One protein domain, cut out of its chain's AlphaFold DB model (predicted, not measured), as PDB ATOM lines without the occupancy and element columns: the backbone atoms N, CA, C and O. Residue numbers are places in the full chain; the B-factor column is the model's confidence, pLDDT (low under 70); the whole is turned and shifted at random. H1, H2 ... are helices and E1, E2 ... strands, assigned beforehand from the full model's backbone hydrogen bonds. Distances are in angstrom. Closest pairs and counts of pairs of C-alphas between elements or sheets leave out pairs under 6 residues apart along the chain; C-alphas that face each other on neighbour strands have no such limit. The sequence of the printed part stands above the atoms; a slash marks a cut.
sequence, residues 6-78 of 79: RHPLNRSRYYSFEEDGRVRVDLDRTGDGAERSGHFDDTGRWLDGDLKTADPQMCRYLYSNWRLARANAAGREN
ATOM      1  N   ARG A   6     -33.804  32.782 -28.240       91.25
ATOM      2  CA  ARG A   6     -35.136  32.601 -27.662       91.25
ATOM      3  C   ARG A   6     -35.227  33.351 -26.340       91.25
ATOM      4  O   ARG A   6     -34.345  33.219 -25.492       91.25
ATOM      5  N   HIS A   7     -36.295  34.110 -26.142       89.88
ATOM      6  CA  HIS A   7     -36.478  34.867 -24.911       89.88
ATOM      7  C   HIS A   7     -36.665  33.925 -23.705       89.88
ATOM      8  O   HIS A   7     -37.465  32.989 -23.768       89.88
ATOM      9  N   PRO A   8     -35.945  34.161 -22.588       88.31
ATOM     10  CA  PRO A   8     -35.921  33.234 -21.452       88.31
ATOM     11  C   PRO A   8     -37.260  33.110 -20.711       88.31
ATOM     12  O   PRO A   8     -37.612  32.016 -20.271       88.31
ATOM     13  N   LEU A   9     -38.001  34.219 -20.587       88.31
ATOM     14  CA  LEU A   9     -39.275  34.294 -19.864       88.31
ATOM     15  C   LEU A   9     -40.483  34.168 -20.798       88.31
ATOM     16  O   LEU A   9     -41.426  33.448 -20.489       88.31
ATOM     17  N   ASN A  10     -40.442  34.816 -21.966       85.88
ATOM     18  CA  ASN A  10     -41.475  34.689 -22.989       85.88
ATOM     19  C   ASN A  10     -40.989  33.786 -24.123       85.88
ATOM     20  O   ASN A  10     -40.560  34.253 -25.176       85.88
ATOM     21  N   ARG A  11     -41.063  32.472 -23.905       83.94
ATOM     22  CA  ARG A  11     -40.545  31.465 -24.845       83.94
ATOM     23  C   ARG A  11     -41.211  31.485 -26.223       83.94
ATOM     24  O   ARG A  11     -40.675  30.878 -27.142       83.94
ATOM     25  N   SER A  12     -42.321  32.198 -26.383       87.56
ATOM     26  CA  SER A  12     -42.972  32.397 -27.674       87.56
ATOM     27  C   SER A  12     -42.315  33.487 -28.523       87.56
ATOM     28  O   SER A  12     -42.873  33.847 -29.549       87.56
ATOM     29  N   ARG A  13     -41.179  34.067 -28.113       90.00
ATOM     30  CA  ARG A  13     -40.485  35.120 -28.869       90.00
ATOM     31  C   ARG A  13     -39.040  34.743 -29.162       90.00
ATOM     32  O   ARG A  13     -38.290  34.363 -28.256       90.00
ATOM     33  N   TYR A  14     -38.646  34.939 -30.408       92.50
ATOM     34  CA  TYR A  14     -37.275  34.832 -30.880       92.50
ATOM     35  C   TYR A  14     -36.781  36.199 -31.293       92.50
ATOM     36  O   TYR A  14     -37.524  36.989 -31.861       92.50
ATOM     37  N   TYR A  15     -35.528  36.466 -30.978       93.44
ATOM     38  CA  TYR A  15     -34.888  37.729 -31.259       93.44
ATOM     39  C   TYR A  15     -33.643  37.484 -32.100       93.44
ATOM     40  O   TYR A  15     -32.853  36.581 -31.814       93.44
ATOM     41  N   SER A  16     -33.449  38.312 -33.108       92.38
ATOM     42  CA  SER A  16     -32.279  38.329 -33.973       92.38
ATOM     43  C   SER A  16     -31.856  39.774 -34.225       92.38
ATOM     44  O   SER A  16     -32.524  40.726 -33.813       92.38
ATOM     45  N   PHE A  17     -30.686  39.937 -34.830       90.00
ATOM     46  CA  PHE A  17     -30.096  41.242 -35.075       90.00
ATOM     47  C   PHE A  17     -29.755  41.378 -36.555       90.00
ATOM     48  O   PHE A  17     -29.159  40.464 -37.127       90.00
ATOM     49  N   GLU A  18     -30.126  42.501 -37.150       88.88
ATOM     50  CA  GLU A  18     -29.896  42.819 -38.557       88.88
ATOM     51  C   GLU A  18     -28.571  43.581 -38.732       88.88
ATOM     52  O   GLU A  18     -28.024  44.172 -37.796       88.88
ATOM     53  N   GLU A  19     -28.008  43.572 -39.939       82.62
ATOM     54  CA  GLU A  19     -26.697  44.193 -40.204       82.62
ATOM     55  C   GLU A  19     -26.689  45.717 -39.992       82.62
ATOM     56  O   GLU A  19     -25.642  46.303 -39.696       82.62
ATOM     57  N   ASP A  20     -27.861  46.340 -40.097       82.88
ATOM     58  CA  ASP A  20     -28.079  47.781 -39.995       82.88
ATOM     59  C   ASP A  20     -28.268  48.292 -38.556       82.88
ATOM     60  O   ASP A  20     -28.410  49.497 -38.350       82.88
ATOM     61  N   GLY A  21     -28.240  47.409 -37.552       81.06
ATOM     62  CA  GLY A  21     -28.419  47.805 -36.155       81.06
ATOM     63  C   GLY A  21     -29.802  47.509 -35.574       81.06
ATOM     64  O   GLY A  21     -30.012  47.763 -34.385       81.06
ATOM     65  N   ARG A  22     -30.749  47.002 -36.371       92.12
ATOM     66  CA  ARG A  22     -32.113  46.717 -35.904       92.12
ATOM     67  C   ARG A  22     -32.211  45.363 -35.216       92.12
ATOM     68  O   ARG A  22     -31.516  44.406 -35.549       92.12
ATOM     69  N   VAL A  23     -33.140  45.273 -34.272       94.00
ATOM     70  CA  VAL A  23     -33.529  44.025 -33.618       94.00
ATOM     71  C   VAL A  23     -34.800  43.520 -34.279       94.00
ATOM     72  O   VAL A  23     -35.833  44.188 -34.244       94.00
ATOM     73  N   ARG A  24     -34.742  42.322 -34.846       94.75
ATOM     74  CA  ARG A  24     -35.918  41.630 -35.361       94.75
ATOM     75  C   ARG A  24     -36.463  40.693 -34.291       94.75
ATOM     76  O   ARG A  24     -35.705  40.001 -33.610       94.75
ATOM     77  N   VAL A  25     -37.782  40.689 -34.125       94.25
ATOM     78  CA  VAL A  25     -38.481  39.814 -33.181       94.25
ATOM     79  C   VAL A  25     -39.539  39.023 -33.922       94.25
ATOM     80  O   VAL A  25     -40.428  39.612 -34.530       94.25
ATOM     81  N   ASP A  26     -39.472  37.702 -33.824       92.69
ATOM     82  CA  ASP A  26     -40.418  36.770 -34.427       92.69
ATOM     83  C   ASP A  26     -41.196  36.030 -33.323       92.69
ATOM     84  O   ASP A  26     -40.642  35.662 -32.278       92.69
ATOM     85  N   LEU A  27     -42.495  35.814 -33.534       89.50
ATOM     86  CA  LEU A  27     -43.301  34.948 -32.673       89.50
ATOM     87  C   LEU A  27     -43.096  33.468 -33.038       89.50
ATOM     88  O   LEU A  27     -43.026  33.104 -34.209       89.50
ATOM     89  N   ASP A  28     -43.027  32.615 -32.017       80.88
ATOM     90  CA  ASP A  28     -42.966  31.158 -32.138       80.88
ATOM     91  C   ASP A  28     -44.227  30.640 -32.833       80.88
ATOM     92  O   ASP A  28     -45.348  30.976 -32.440       80.88
ATOM     93  N   ARG A  29     -44.047  29.810 -33.864       68.62
ATOM     94  CA  ARG A  29     -45.154  29.154 -34.566       68.62
ATOM     95  C   ARG A  29     -45.688  28.016 -33.701       68.62
ATOM     96  O   ARG A  29     -45.318  26.860 -33.867       68.62
ATOM     97  N   THR A  30     -46.593  28.333 -32.789       57.53
ATOM     98  CA  THR A  30     -47.437  27.330 -32.131       57.53
ATOM     99  C   THR A  30     -48.892  27.564 -32.541       57.53
ATOM    100  O   THR A  30     -49.648  28.178 -31.793       57.53
ATOM    101  N   GLY A  31     -49.262  27.132 -33.757       55.88
ATOM    102  CA  GLY A  31     -50.632  27.170 -34.306       55.88
ATOM    103  C   GLY A  31     -50.732  27.608 -35.780       55.88
ATOM    104  O   GLY A  31     -49.748  28.076 -36.345       55.88
ATOM    105  N   ASP A  32     -51.936  27.506 -36.369       53.09
ATOM    106  CA  ASP A  32     -52.331  27.930 -37.741       53.09
ATOM    107  C   ASP A  32     -52.221  29.454 -38.014       53.09
ATOM    108  O   ASP A  32     -52.765  29.986 -38.982       53.09
ATOM    109  N   GLY A  33     -51.548  30.201 -37.139       55.50
ATOM    110  CA  GLY A  33     -51.401  31.648 -37.246       55.50
ATOM    111  C   GLY A  33     -50.221  32.051 -38.128       55.50
ATOM    112  O   GLY A  33     -49.139  31.473 -38.036       55.50
ATOM    113  N   ALA A  34     -50.427  33.084 -38.951       60.00
ATOM    114  CA  ALA A  34     -49.393  33.694 -39.784       60.00
ATOM    115  C   ALA A  34     -48.147  34.101 -38.971       60.00
ATOM    116  O   ALA A  34     -48.253  34.519 -37.814       60.00
ATOM    117  N   GLU A  35     -46.970  34.013 -39.601       68.25
ATOM    118  CA  GLU A  35     -45.729  34.572 -39.054       68.25
ATOM    119  C   GLU A  35     -45.929  36.052 -38.747       68.25
ATOM    120  O   GLU A  35     -46.218  36.849 -39.635       68.25
ATOM    121  N   ARG A  36     -45.773  36.414 -37.473       86.31
ATOM    122  CA  ARG A  36     -45.775  37.805 -37.035       86.31
ATOM    123  C   ARG A  36     -44.381  38.161 -36.576       86.31
ATOM    124  O   ARG A  36     -43.868  37.568 -35.623       86.31
ATOM    125  N   SER A  37     -43.815  39.156 -37.233       92.50
ATOM    126  CA  SER A  37     -42.522  39.724 -36.894       92.50
ATOM    127  C   SER A  37     -42.629  41.232 -36.704       92.50
ATOM    128  O   SER A  37     -43.621  41.860 -37.081       92.50
ATOM    129  N   GLY A  38     -41.627  41.816 -36.062       95.00
ATOM    130  CA  GLY A  38     -41.492  43.259 -35.935       95.00
ATOM    131  C   GLY A  38     -40.031  43.654 -35.821       95.00
ATOM    132  O   GLY A  38     -39.225  42.898 -35.270       95.00
ATOM    133  N   HIS A  39     -39.709  44.839 -36.326       95.88
ATOM    134  CA  HIS A  39     -38.396  45.446 -36.168       95.88
ATOM    135  C   HIS A  39     -38.437  46.519 -35.091       95.88
ATOM    136  O   HIS A  39     -39.381  47.308 -34.989       95.88
ATOM    137  N   PHE A  40     -37.380  46.539 -34.295       96.62
ATOM    138  CA  PHE A  40     -37.228  47.410 -33.148       96.62
ATOM    139  C   PHE A  40     -35.829  48.016 -33.134       96.62
ATOM    140  O   PHE A  40     -34.877  47.420 -33.645       96.62
ATOM    141  N   ASP A  41     -35.697  49.194 -32.537       95.19
ATOM    142  CA  ASP A  41     -34.385  49.757 -32.226       95.19
ATOM    143  C   ASP A  41     -33.758  49.097 -30.980       95.19
ATOM    144  O   ASP A  41     -34.330  48.203 -30.343       95.19
ATOM    145  N   ASP A  42     -32.559  49.548 -30.612       93.56
ATOM    146  CA  ASP A  42     -31.804  49.046 -29.461       93.56
ATOM    147  C   ASP A  42     -32.445  49.371 -28.100       93.56
ATOM    148  O   ASP A  42     -32.040  48.814 -27.076       93.56
ATOM    149  N   THR A  43     -33.447  50.252 -28.081       94.69
ATOM    150  CA  THR A  43     -34.242  50.608 -26.901       94.69
ATOM    151  C   THR A  43     -35.568  49.849 -26.831       94.69
ATOM    152  O   THR A  43     -36.296  49.977 -25.848       94.69
ATOM    153  N   GLY A  44     -35.883  49.030 -27.839       94.94
ATOM    154  CA  GLY A  44     -37.154  48.317 -27.947       94.94
ATOM    155  C   GLY A  44     -38.292  49.164 -28.518       94.94
ATOM    156  O   GLY A  44     -39.455  48.770 -28.411       94.94
ATOM    157  N   ARG A  45     -37.996  50.316 -29.130       96.44
ATOM    158  CA  ARG A  45     -38.992  51.112 -29.851       96.44
ATOM    159  C   ARG A  45     -39.329  50.425 -31.166       96.44
ATOM    160  O   ARG A  45     -38.439  50.053 -31.922       96.44
ATOM    161  N   TRP A  46     -40.619  50.288 -31.444       97.31
ATOM    162  CA  TRP A  46     -41.108  49.716 -32.695       97.31
ATOM    163  C   TRP A  46     -40.778  50.610 -33.897       97.31
ATOM    164  O   TRP A  46     -40.947  51.832 -33.830       97.31
ATOM    165  N   LEU A  47     -40.338  49.980 -34.986       95.75
ATOM    166  CA  LEU A  47     -39.999  50.617 -36.257       95.75
ATOM    167  C   LEU A  47     -40.982  50.200 -37.357       95.75
ATOM    168  O   LEU A  47     -41.579  51.065 -37.995       95.75
ATOM    169  N   ASP A  48     -41.165  48.892 -37.558       95.56
ATOM    170  CA  ASP A  48     -42.077  48.335 -38.560       95.56
ATOM    171  C   ASP A  48     -42.525  46.892 -38.220       95.56
ATOM    172  O   ASP A  48     -42.069  46.284 -37.244       95.56
ATOM    173  N   GLY A  49     -43.457  46.353 -39.012       92.75
ATOM    174  CA  GLY A  49     -43.963  44.980 -38.901       92.75
ATOM    175  C   GLY A  49     -45.228  44.816 -38.050       92.75
ATOM    176  O   GLY A  49     -45.740  45.754 -37.433       92.75
ATOM    177  N   ASP A  50     -45.748  43.591 -38.023       91.88
ATOM    178  CA  ASP A  50     -47.032  43.248 -37.398       91.88
ATOM    179  C   ASP A  50     -46.953  43.096 -35.877       91.88
ATOM    180  O   ASP A  50     -47.959  43.236 -35.165       91.88
ATOM    181  N   LEU A  51     -45.775  42.760 -35.353       92.19
ATOM    182  CA  LEU A  51     -45.518  42.674 -33.923       92.19
ATOM    183  C   LEU A  51     -45.104  44.053 -33.399       92.19
ATOM    184  O   LEU A  51     -43.993  44.509 -33.630       92.19
ATOM    185  N   LYS A  52     -45.994  44.704 -32.641       94.31
ATOM    186  CA  LYS A  52     -45.780  46.071 -32.121       94.31
ATOM    187  C   LYS A  52     -45.122  46.143 -30.742       94.31
ATOM    188  O   LYS A  52     -44.952  47.229 -30.199       94.31
ATOM    189  N   THR A  53     -44.809  44.998 -30.134       92.19
ATOM    190  CA  THR A  53     -44.227  44.947 -28.784       92.19
ATOM    191  C   THR A  53     -43.046  43.993 -28.732       92.19
ATOM    192  O   THR A  53     -43.142  42.848 -29.168       92.19
ATOM    193  N   ALA A  54     -41.969  44.443 -28.103       94.31
ATOM    194  CA  ALA A  54     -40.786  43.661 -27.773       94.31
ATOM    195  C   ALA A  54     -40.441  43.868 -26.293       94.31
ATOM    196  O   ALA A  54     -40.979  44.771 -25.656       94.31
ATOM    197  N   ASP A  55     -39.580  43.015 -25.745       94.62
ATOM    198  CA  ASP A  55     -38.941  43.265 -24.453       94.62
ATOM    199  C   ASP A  55     -37.756  44.231 -24.680       94.62
ATOM    200  O   ASP A  55     -36.784  43.846 -25.343       94.62
ATOM    201  N   PRO A  56     -37.801  45.464 -24.137       95.06
ATOM    202  CA  PRO A  56     -36.723  46.443 -24.283       95.06
ATOM    203  C   PRO A  56     -35.366  45.948 -23.773       95.06
ATOM    204  O   PRO A  56     -34.327  46.271 -24.350       95.06
ATOM    205  N   GLN A  57     -35.356  45.146 -22.705       94.38
ATOM    206  CA  GLN A  57     -34.126  44.613 -22.121       94.38
ATOM    207  C   GLN A  57     -33.484  43.583 -23.047       94.38
ATOM    208  O   GLN A  57     -32.262  43.552 -23.189       94.38
ATOM    209  N   MET A  58     -34.300  42.784 -23.736       93.81
ATOM    210  CA  MET A  58     -33.817  41.847 -24.750       93.81
ATOM    211  C   MET A  58     -33.226  42.584 -25.951       93.81
ATOM    212  O   MET A  58     -32.112  42.258 -26.365       93.81
ATOM    213  N   CYS A  59     -33.912  43.611 -26.464       93.44
ATOM    214  CA  CYS A  59     -33.394  44.455 -27.546       93.44
ATOM    215  C   CYS A  59     -32.029  45.058 -27.178       93.44
ATOM    216  O   CYS A  59     -31.053  44.913 -27.922       93.44
ATOM    217  N   ARG A  60     -31.926  45.631 -25.975       93.62
ATOM    218  CA  ARG A  60     -30.689  46.232 -25.470       93.62
ATOM    219  C   ARG A  60     -29.561  45.217 -25.287       93.62
ATOM    220  O   ARG A  60     -28.401  45.508 -25.597       93.62
ATOM    221  N   TYR A  61     -29.887  44.026 -24.788       91.88
ATOM    222  CA  TYR A  61     -28.934  42.933 -24.607       91.88
ATOM    223  C   TYR A  61     -28.347  42.472 -25.945       91.88
ATOM    224  O   TYR A  61     -27.126  42.359 -26.078       91.88
ATOM    225  N   LEU A  62     -29.191  42.245 -26.952       90.62
ATOM    226  CA  LEU A  62     -28.744  41.853 -28.291       90.62
ATOM    227  C   LEU A  62     -27.871  42.917 -28.940       90.62
ATOM    228  O   LEU A  62     -26.791  42.587 -29.428       90.62
ATOM    229  N   TYR A  63     -28.280  44.184 -28.862       90.06
ATOM    230  CA  TYR A  63     -27.487  45.299 -29.371       90.06
ATOM    231  C   TYR A  63     -26.093  45.361 -28.735       90.06
ATOM    232  O   TYR A  63     -25.080  45.494 -29.424       90.06
ATOM    233  N   SER A  64     -26.019  45.198 -27.413       90.25
ATOM    234  CA  SER A  64     -24.747  45.214 -26.682       90.25
ATOM    235  C   SER A  64     -23.827  44.066 -27.114       90.25
ATOM    236  O   SER A  64     -22.640  44.287 -27.358       90.25
ATOM    237  N   ASN A  65     -24.369  42.855 -27.279       88.56
ATOM    238  CA  ASN A  65     -23.604  41.705 -27.773       88.56
ATOM    239  C   ASN A  65     -23.137  41.893 -29.219       88.56
ATOM    240  O   ASN A  65     -21.999  41.555 -29.541       88.56
ATOM    241  N   TRP A  66     -23.984  42.451 -30.084       86.19
ATOM    242  CA  TRP A  66     -23.620  42.755 -31.465       86.19
ATOM    243  C   TRP A  66     -22.484  43.778 -31.538       86.19
ATOM    244  O   TRP A  66     -21.493  43.557 -32.236       86.19
ATOM    245  N   ARG A  67     -22.568  44.859 -30.753       87.94
ATOM    246  CA  ARG A  67     -21.521  45.887 -30.687       87.94
ATOM    247  C   ARG A  67     -20.184  45.304 -30.223       87.94
ATOM    248  O   ARG A  67     -19.153  45.613 -30.816       87.94
ATOM    249  N   LEU A  68     -20.203  44.447 -29.201       87.38
ATOM    250  CA  LEU A  68     -19.007  43.749 -28.718       87.38
ATOM    251  C   LEU A  68     -18.429  42.805 -29.780       87.38
ATOM    252  O   LEU A  68     -17.221  42.801 -30.000       87.38
ATOM    253  N   ALA A  69     -19.276  42.046 -30.478       84.94
ATOM    254  CA  ALA A  69     -18.837  41.156 -31.550       84.94
ATOM    255  C   ALA A  69     -18.151  41.926 -32.691       84.94
ATOM    256  O   ALA A  69     -17.102  41.494 -33.165       84.94
ATOM    257  N   ARG A  70     -18.689  43.088 -33.089       83.44
ATOM    258  CA  ARG A  70     -18.066  43.946 -34.113       83.44
ATOM    259  C   ARG A  70     -16.741  44.547 -33.659       83.44
ATOM    260  O   ARG A  70     -15.797  44.554 -34.439       83.44
ATOM    261  N   ALA A  71     -16.654  45.012 -32.414       85.00
ATOM    262  CA  ALA A  71     -15.403  45.534 -31.865       85.00
ATOM    263  C   ALA A  71     -14.303  44.457 -31.839       85.00
ATOM    264  O   ALA A  71     -13.176  44.713 -32.250       85.00
ATOM    265  N   ASN A  72     -14.651  43.233 -31.431       85.38
ATOM    266  CA  ASN A  72     -13.718  42.105 -31.418       85.38
ATOM    267  C   ASN A  72     -13.281  41.677 -32.827       85.38
ATOM    268  O   ASN A  72     -12.138  41.269 -33.007       85.38
ATOM    269  N   ALA A  73     -14.172  41.757 -33.820       80.94
ATOM    270  CA  ALA A  73     -13.822  41.482 -35.211       80.94
ATOM    271  C   ALA A  73     -12.821  42.517 -35.754       80.94
ATOM    272  O   ALA A  73     -11.790  42.127 -36.286       80.94
ATOM    273  N   ALA A  74     -13.067  43.812 -35.522       75.81
ATOM    274  CA  ALA A  74     -12.171  44.889 -35.951       75.81
ATOM    275  C   ALA A  74     -10.794  44.847 -35.256       75.81
ATOM    276  O   ALA A  74      -9.778  45.210 -35.845       75.81
ATOM    277  N   GLY A  75     -10.741  44.391 -33.999       71.25
ATOM    278  CA  GLY A  75      -9.480  44.200 -33.277       71.25
ATOM    279  C   GLY A  75      -8.615  43.071 -33.845       71.25
ATOM    280  O   GLY A  75      -7.398  43.184 -33.825       71.25
ATOM    281  N   ARG A  76      -9.226  42.010 -34.393       60.84
ATOM    282  CA  ARG A  76      -8.514  40.863 -34.988       60.84
ATOM    283  C   ARG A  76      -7.935  41.120 -36.377       60.84
ATOM    284  O   ARG A  76      -7.113  40.336 -36.819       60.84
ATOM    285  N   GLU A  77      -8.377  42.161 -37.074       57.56
ATOM    286  CA  GLU A  77      -7.818  42.545 -38.381       57.56
ATOM    287  C   GLU A  77      -6.514  43.356 -38.254       57.56
ATOM    288  O   GLU A  77      -5.865  43.629 -39.259       57.56
ATOM    289  N   ASN A  78      -6.141  43.750 -37.031       52.94
ATOM    290  CA  ASN A  78      -4.944  44.544 -36.735       52.94
ATOM    291  C   ASN A  78      -3.825  43.740 -36.036       52.94
ATOM    292  O   ASN A  78      -2.848  44.345 -35.594       52.94
TER     293      ASN A  78
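What this domain is: This is residues 6 to 78 of the 79 residues of an uncharacterized protein of Actinomadura physcomitrii (UniProt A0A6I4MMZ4). A small, twisted sheet of four antiparallel strands, E1 E2 E3 E4, has the first half of one long helix, H1, packed slantwise over one face, while the far end of that helix sticks out beyond the sheet as an arm. Residues 68 to 78, of which 68 to 76 belong to H1, stand free and give the whole its rod outline; the body without them is compact in size, spanning 36 by 24 by 17 A. The printed part has 73 residues with four named strands followed by one named helix, and its class is mixed, helices and strands. It is only just loose, close to compact, with a radius of gyration of the C-alphas of 13.7 A, and its C-alphas span 50 by 21 by 19 A.

Where its parts are: The sheet begins with E1, residues 13 to 17, 13.6 A from first to last C-alpha, with C-alpha 13 at (-40.485, 35.120, -28.869). E2 is residues 23 to 27, 13.4 A long. E3 is residues 37 to 40 and E4 is residues 46 to 49. H1, residues 56 to 76, is 30.7 A long, from C-alpha 56 at (-36.723, 46.443, -24.283) to C-alpha 76 at (-8.514, 40.863, -34.988).

How they stand to each other: The strands form a meander, each the antiparallel neighbour of the one before, and E1 and E4 are its edge strands. The sheet is strongly twisted, but only just, with C-alphas up to 4.3 A off its best plane. In the hairpin E1 and E2, N 14 and O 26 are 2.8 A apart, within hydrogen-bond range. In the hairpin E2 and E3, N 25 and O 38 are within that range at 2.9 A. In the hairpin E3 and E4, N 47 and O 39 are within it at 2.8 A. E1 and E4 are apart. H1 is on the sheet at a height over the sheet of 7.7 A, in two layers, a helix on one face of a sheet. It lies over E1 and E2, and on the local plane its line and that of E1 stand at 32 degrees, only just slantwise to the strands. The closest C-alphas of E1 and H1 are those of Phe 17 and Leu 62, 6.9 A apart; those of E2 and H1 are Val 23 and Cys 59, 6.1 A apart. In H1 every O i to N i+4 pair is within hydrogen-bond range.

The domain as a whole: The two C-alphas farthest apart are those of Asp 32 and Asn 78, at 50.2 A. The printed part has no cut. The links E1 to E2 and E3 to E4 are tight, those from E2 to E3 and from E4 to H1 are short, and no link is long. The mean pLDDT of the printed part is 85.9, and it is under 70 at residues 29 to 35 and 76 to 78.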